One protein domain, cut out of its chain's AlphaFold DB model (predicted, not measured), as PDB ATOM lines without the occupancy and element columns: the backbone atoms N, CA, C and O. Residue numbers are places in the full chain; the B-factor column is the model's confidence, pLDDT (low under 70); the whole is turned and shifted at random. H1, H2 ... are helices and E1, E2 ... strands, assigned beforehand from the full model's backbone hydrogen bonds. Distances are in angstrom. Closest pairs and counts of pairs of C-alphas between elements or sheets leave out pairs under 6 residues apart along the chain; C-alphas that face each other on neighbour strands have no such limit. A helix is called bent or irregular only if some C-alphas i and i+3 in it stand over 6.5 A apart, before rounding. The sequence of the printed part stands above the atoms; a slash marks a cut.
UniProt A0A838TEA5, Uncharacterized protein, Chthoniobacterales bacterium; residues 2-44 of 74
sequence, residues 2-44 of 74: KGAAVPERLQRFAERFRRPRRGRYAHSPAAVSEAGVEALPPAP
ATOM      1  N   LYS A   2     103.479 183.510 300.479       63.97
ATOM      2  CA  LYS A   2     104.513 182.472 300.683       63.97
ATOM      3  C   LYS A   2     104.847 181.809 299.331       63.97
ATOM      4  O   LYS A   2     104.051 181.947 298.400       63.97
ATOM      5  N   GLY A   3     105.998 181.143 299.219       75.50
ATOM      6  CA  GLY A   3     106.420 180.383 298.027       75.50
ATOM      7  C   GLY A   3     107.530 181.038 297.191       75.50
ATOM      8  O   GLY A   3     107.787 182.230 297.325       75.50
ATOM      9  N   ALA A   4     108.163 180.256 296.309       76.62
ATOM     10  CA  ALA A   4     109.358 180.643 295.543       76.62
ATOM     11  C   ALA A   4     109.183 181.916 294.690       76.62
ATOM     12  O   ALA A   4     110.093 182.722 294.599       76.62
ATOM     13  N   ALA A   5     107.980 182.175 294.168       80.81
ATOM     14  CA  ALA A   5     107.690 183.356 293.344       80.81
ATOM     15  C   ALA A   5     107.442 184.662 294.141       80.81
ATOM     16  O   ALA A   5     106.897 185.631 293.607       80.81
ATOM     17  N   VAL A   6     107.714 184.702 295.453       82.50
ATOM     18  CA  VAL A   6     107.530 185.919 296.272       82.50
ATOM     19  C   VAL A   6     108.416 187.088 295.805       82.50
ATOM     20  O   VAL A   6     107.845 188.171 295.641       82.50
ATOM     21  N   PRO A   7     109.730 186.915 295.547       79.81
ATOM     22  CA  PRO A   7     110.615 188.017 295.158       79.81
ATOM     23  C   PRO A   7     110.148 188.718 293.878       79.81
ATOM     24  O   PRO A   7     109.939 189.928 293.871       79.81
ATOM     25  N   GLU A   8     109.822 187.958 292.834       83.69
ATOM     26  CA  GLU A   8     109.380 188.509 291.543       83.69
ATOM     27  C   GLU A   8     108.018 189.206 291.633       83.69
ATOM     28  O   GLU A   8     107.703 190.114 290.863       83.69
ATOM     29  N   ARG A   9     107.143 188.774 292.551       85.56
ATOM     30  CA  ARG A   9     105.873 189.474 292.799       85.56
ATOM     31  C   ARG A   9     106.085 190.777 293.561       85.56
ATOM     32  O   ARG A   9     105.398 191.747 293.255       85.56
ATOM     33  N   LEU A  10     107.010 190.810 294.519       83.75
ATOM     34  CA  LEU A  10     107.363 192.034 295.240       83.75
ATOM     35  C   LEU A  10     108.042 193.044 294.316       83.75
ATOM     36  O   LEU A  10     107.675 194.215 294.340       83.75
ATOM     37  N   GLN A  11     108.940 192.583 293.447       84.12
ATOM     38  CA  GLN A  11     109.583 193.426 292.447       84.12
ATOM     39  C   GLN A  11     108.559 194.032 291.481       84.12
ATOM     40  O   GLN A  11     108.471 195.252 291.365       84.12
ATOM     41  N   ARG A  12     107.677 193.209 290.892       88.44
ATOM     42  CA  ARG A  12     106.589 193.705 290.025       88.44
ATOM     43  C   ARG A  12     105.631 194.656 290.738       88.44
ATOM     44  O   ARG A  12     105.108 195.581 290.118       88.44
ATOM     45  N   PHE A  13     105.353 194.424 292.020       88.44
ATOM     46  CA  PHE A  13     104.560 195.355 292.820       88.44
ATOM     47  C   PHE A  13     105.280 196.696 292.961       88.44
ATOM     48  O   PHE A  13     104.678 197.734 292.703       88.44
ATOM     49  N   ALA A  14     106.564 196.675 293.315       87.31
ATOM     50  CA  ALA A  14     107.357 197.875 293.525       87.31
ATOM     51  C   ALA A  14     107.510 198.710 292.240       87.31
ATOM     52  O   ALA A  14     107.401 199.930 292.294       87.31
ATOM     53  N   GLU A  15     107.659 198.063 291.081       87.44
ATOM     54  CA  GLU A  15     107.704 198.720 289.763       87.44
ATOM     55  C   GLU A  15     106.385 199.411 289.386       87.44
ATOM     56  O   GLU A  15     106.379 200.448 288.724       87.44
ATOM     57  N   ARG A  16     105.244 198.842 289.796       90.19
ATOM     58  CA  ARG A  16     103.904 199.368 289.474       90.19
ATOM     59  C   ARG A  16     103.359 200.316 290.533       90.19
ATOM     60  O   ARG A  16     102.366 201.006 290.286       90.19
ATOM     61  N   PHE A  17     103.963 200.335 291.715       89.06
ATOM     62  CA  PHE A  17     103.504 201.139 292.830       89.06
ATOM     63  C   PHE A  17     103.620 202.630 292.497       89.06
ATOM     64  O   PHE A  17     104.707 203.189 292.343       89.06
ATOM     65  N   ARG A  18     102.473 203.310 292.415       89.50
ATOM     66  CA  ARG A  18     102.435 204.766 292.271       89.50
ATOM     67  C   ARG A  18     102.581 205.413 293.636       89.50
ATOM     68  O   ARG A  18     101.637 205.423 294.424       89.50
ATOM     69  N   ARG A  19     103.751 206.003 293.889       87.31
ATOM     70  CA  ARG A  19     103.968 206.760 295.124       87.31
ATOM     71  C   ARG A  19     102.960 207.914 295.251       87.31
ATOM     72  O   ARG A  19     102.685 208.596 294.255       87.31
ATOM     73  N   PRO A  20     102.448 208.184 296.461       89.75
ATOM     74  CA  PRO A  20     101.687 209.394 296.729       89.75
ATOM     75  C   PRO A  20     102.483 210.665 296.407       89.75
ATOM     76  O   PRO A  20     103.712 210.690 296.449       89.75
ATOM     77  N   ARG A  21     101.762 211.752 296.108       86.25
ATOM     78  CA  ARG A  21     102.360 213.062 295.787       86.25
ATOM     79  C   ARG A  21     102.999 213.767 296.984       86.25
ATOM     80  O   ARG A  21     103.763 214.705 296.788       86.25
ATOM     81  N   ARG A  22     102.636 213.376 298.205       88.06
ATOM     82  CA  ARG A  22     103.062 214.006 299.460       88.06
ATOM     83  C   ARG A  22     103.510 212.931 300.441       88.06
ATOM     84  O   ARG A  22     102.981 211.826 300.393       88.06
ATOM     85  N   GLY A  23     104.431 213.281 301.335       86.44
ATOM     86  CA  GLY A  23     105.013 212.377 302.329       86.44
ATOM     87  C   GLY A  23     106.457 211.984 302.010       86.44
ATOM     88  O   GLY A  23     107.017 212.391 300.993       86.44
ATOM     89  N   ARG A  24     107.062 211.193 302.900       89.62
ATOM     90  CA  ARG A  24     108.449 210.714 302.799       89.62
ATOM     91  C   ARG A  24     108.468 209.311 302.188       89.62
ATOM     92  O   ARG A  24     108.512 208.321 302.911       89.62
ATOM     93  N   TYR A  25     108.386 209.230 300.863       88.31
ATOM     94  CA  TYR A  25     108.447 207.967 300.117       88.31
ATOM     95  C   TYR A  25     109.759 207.865 299.341       88.31
ATOM     96  O   TYR A  25     110.193 208.847 298.740       88.31
ATOM     97  N   ALA A  26     110.364 206.675 299.323       87.00
ATOM     98  CA  ALA A  26     111.545 206.413 298.508       87.00
ATOM     99  C   ALA A  26     111.245 206.621 297.012       87.00
ATOM    100  O   ALA A  26     110.132 206.375 296.533       87.00
ATOM    101  N   HIS A  27     112.243 207.101 296.269       84.81
ATOM    102  CA  HIS A  27     112.099 207.380 294.839       84.81
ATOM    103  C   HIS A  27     112.288 206.148 293.956       84.81
ATOM    104  O   HIS A  27     111.724 206.106 292.863       84.81
ATOM    105  N   SER A  28     113.041 205.170 294.448       87.62
ATOM    106  CA  SER A  28     113.329 203.892 293.812       87.62
ATOM    107  C   SER A  28     113.087 202.750 294.808       87.62
ATOM    108  O   SER A  28     113.121 202.978 296.022       87.62
ATOM    109  N   PRO A  29     112.801 201.532 294.324       88.06
ATOM    110  CA  PRO A  29     112.665 200.360 295.179       88.06
ATOM    111  C   PRO A  29     114.022 199.887 295.721       88.06
ATOM    112  O   PRO A  29     115.076 200.265 295.211       88.06
ATOM    113  N   ALA A  30     113.984 199.036 296.747       88.38
ATOM    114  CA  ALA A  30     115.159 198.295 297.200       88.38
ATOM    115  C   ALA A  30     115.577 197.249 296.156       88.38
ATOM    116  O   ALA A  30     114.718 196.633 295.521       88.38
ATOM    117  N   ALA A  31     116.885 197.032 296.017       86.50
ATOM    118  CA  ALA A  31     117.425 195.926 295.238       86.50
ATOM    119  C   ALA A  31     117.403 194.660 296.102       86.50
ATOM    120  O   ALA A  31     117.904 194.660 297.230       86.50
ATOM    121  N   VAL A  32     116.783 193.601 295.584       84.44
ATOM    122  CA  VAL A  32     116.617 192.321 296.278       84.44
ATOM    123  C   VAL A  32     117.022 191.174 295.361       84.44
ATOM    124  O   VAL A  32     116.732 191.205 294.166       84.44
ATOM    125  N   SER A  33     117.640 190.149 295.935       81.12
ATOM    126  CA  SER A  33     117.965 188.885 295.274       81.12
ATOM    127  C   SER A  33     117.575 187.701 296.155       81.12
ATOM    128  O   SER A  33     116.980 187.865 297.225       81.12
ATOM    129  N   GLU A  34     117.893 186.483 295.718       80.50
ATOM    130  CA  GLU A  34     117.661 185.276 296.520       80.50
ATOM    131  C   GLU A  34     118.436 185.288 297.846       80.50
ATOM    132  O   GLU A  34     117.984 184.699 298.826       80.50
ATOM    133  N   ALA A  35     119.561 186.009 297.905       84.06
ATOM    134  CA  ALA A  35     120.356 186.180 299.118       84.06
ATOM    135  C   ALA A  35     119.762 187.215 300.098       84.06
ATOM    136  O   ALA A  35     120.224 187.312 301.236       84.06
ATOM    137  N   GLY A  36     118.738 187.977 299.690       81.81
ATOM    138  CA  GLY A  36     118.068 188.980 300.519       81.81
ATOM    139  C   GLY A  36     118.147 190.399 299.951       81.81
ATOM    140  O   GLY A  36     118.028 190.604 298.745       81.81
ATOM    141  N   VAL A  37     118.267 191.401 300.830       86.38
ATOM    142  CA  VAL A  37     118.353 192.821 300.441       86.38
ATOM    143  C   VAL A  37     119.799 193.164 300.101       86.38
ATOM    144  O   VAL A  37     120.662 193.106 300.971       86.38
ATOM    145  N   GLU A  38     120.047 193.560 298.855       90.75
ATOM    146  CA  GLU A  38     121.384 193.934 298.377       90.75
ATOM    147  C   GLU A  38     121.653 195.426 298.551       90.75
ATOM    148  O   GLU A  38     122.753 195.830 298.924       90.75
ATOM    149  N   ALA A  39     120.642 196.260 298.299       89.88
ATOM    150  CA  ALA A  39     120.765 197.702 298.429       89.88
ATOM    151  C   ALA A  39     119.436 198.357 298.796       89.88
ATOM    152  O   ALA A  39     118.363 197.971 298.321       89.88
ATOM    153  N   LEU A  40     119.526 199.406 299.611       90.62
ATOM    154  CA  LEU A  40     118.403 200.269 299.943       90.62
ATOM    155  C   LEU A  40     118.526 201.606 299.203       90.62
ATOM    156  O   LEU A  40     119.635 202.128 299.059       90.62
ATOM    157  N   PRO A  41     117.401 202.185 298.751       89.75
ATOM    158  CA  PRO A  41     117.395 203.539 298.224       89.75
ATOM    159  C   PRO A  41     117.818 204.534 299.316       89.75
ATOM    160  O   PRO A  41     117.631 204.261 300.507       89.75
ATOM    161  N   PRO A  42     118.342 205.713 298.937       89.25
ATOM    162  CA  PRO A  42     118.652 206.753 299.904       89.25
ATOM    163  C   PRO A  42     117.399 207.138 300.695       89.25
ATOM    164  O   PRO A  42     116.286 207.182 300.157       89.25
ATOM    165  N   ALA A  43     117.593 207.428 301.983       87.81
ATOM    166  CA  ALA A  43     116.512 207.875 302.847       87.81
ATOM    167  C   ALA A  43     115.874 209.158 302.274       87.81
ATOM    168  O   ALA A  43     116.601 210.067 301.859       87.81
ATOM    169  N   PRO A  44     114.533 209.263 302.240       89.94
ATOM    170  CA  PRO A  44     113.873 210.506 301.867       89.94
ATOM    171  C   PRO A  44     114.294 211.646 302.795       89.94
ATOM    172  O   PRO A  44     114.500 211.433 303.989       89.94
TER     173      PRO A  44
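What this domain is: This is residues 2 to 44 of the 74 residues of an uncharacterized protein of Chthoniobacterales bacterium (UniProt A0A838TEA5). A hairpin of two short strands, E1 and E2, lies side by side with one helix, H1, and the long loop of residues 17 to 30 runs on past the end of the helix and folds back to the hairpin, giving a narrow, loosely formed U. The last printed residues, 40 to 44, run from E2 back toward the bend of that loop. The printed part has 43 residues, with one named helix and two named strands in the order H1, E1, E2; the sheet has the order E1 - E2 and is antiparallel. The class is mixed, helices and strands, though under half of the printed residues are in named elements. The whole is loose, with a radius of gyration of the C-alphas of 11.7 A, and elongated, spanning 34 by 19 by 14 A.

How they stand to each other: Start at the sheet, where E1, residues 31 to 33, and E2, residues 36 to 39, form a hairpin with a tight link of 2 residues. They are antiparallel neighbours, with 150 degrees between their N-to-C directions. Look at N 31 and O 39, 2.9 A apart, and at N 36 and O 33, 3.0 A apart: both pairs are within hydrogen-bond range. The C-alphas of Val 32 and Val 37 face each other at 4.5 A. Now move outward to H1, residues 6 to 16. Its closest C-alpha pair with E1 is that of Pro 7 and Ser 33, 7.4 A apart, and the two centres are 10.5 A apart. H1 and E2 are apart. Within 10 A, H1 has 8 pairs of C-alphas with E1 and 1 with E2, made by its residues 7 to 11. In H1 every O i to N i+4 pair is within hydrogen-bond range.

Where its parts are: Find C-alpha 31 at (117.425, 195.926, 295.238); from there E1 runs 7.1 A to C-alpha 33. E2 begins at C-alpha 36 and runs 9.4 A to C-alpha 39 at (120.765, 197.702, 298.429). For H1, go to C-alpha 6 at (107.530, 185.919, 296.272); the helix runs 15.5 A to C-alpha 16 and is not bent.

The domain as a whole: The two C-alphas farthest apart are those of Ala 4 and Arg 22, 34.2 A. The printed part runs from residue 2 to residue 44 of a chain of 74 residues and has no cut. The link from H1 to E1 is long, with 14 residues between them. In the B-factor column you will find a mean pLDDT of 85.6 for the printed part; residue 2 is the one printed residue under 70.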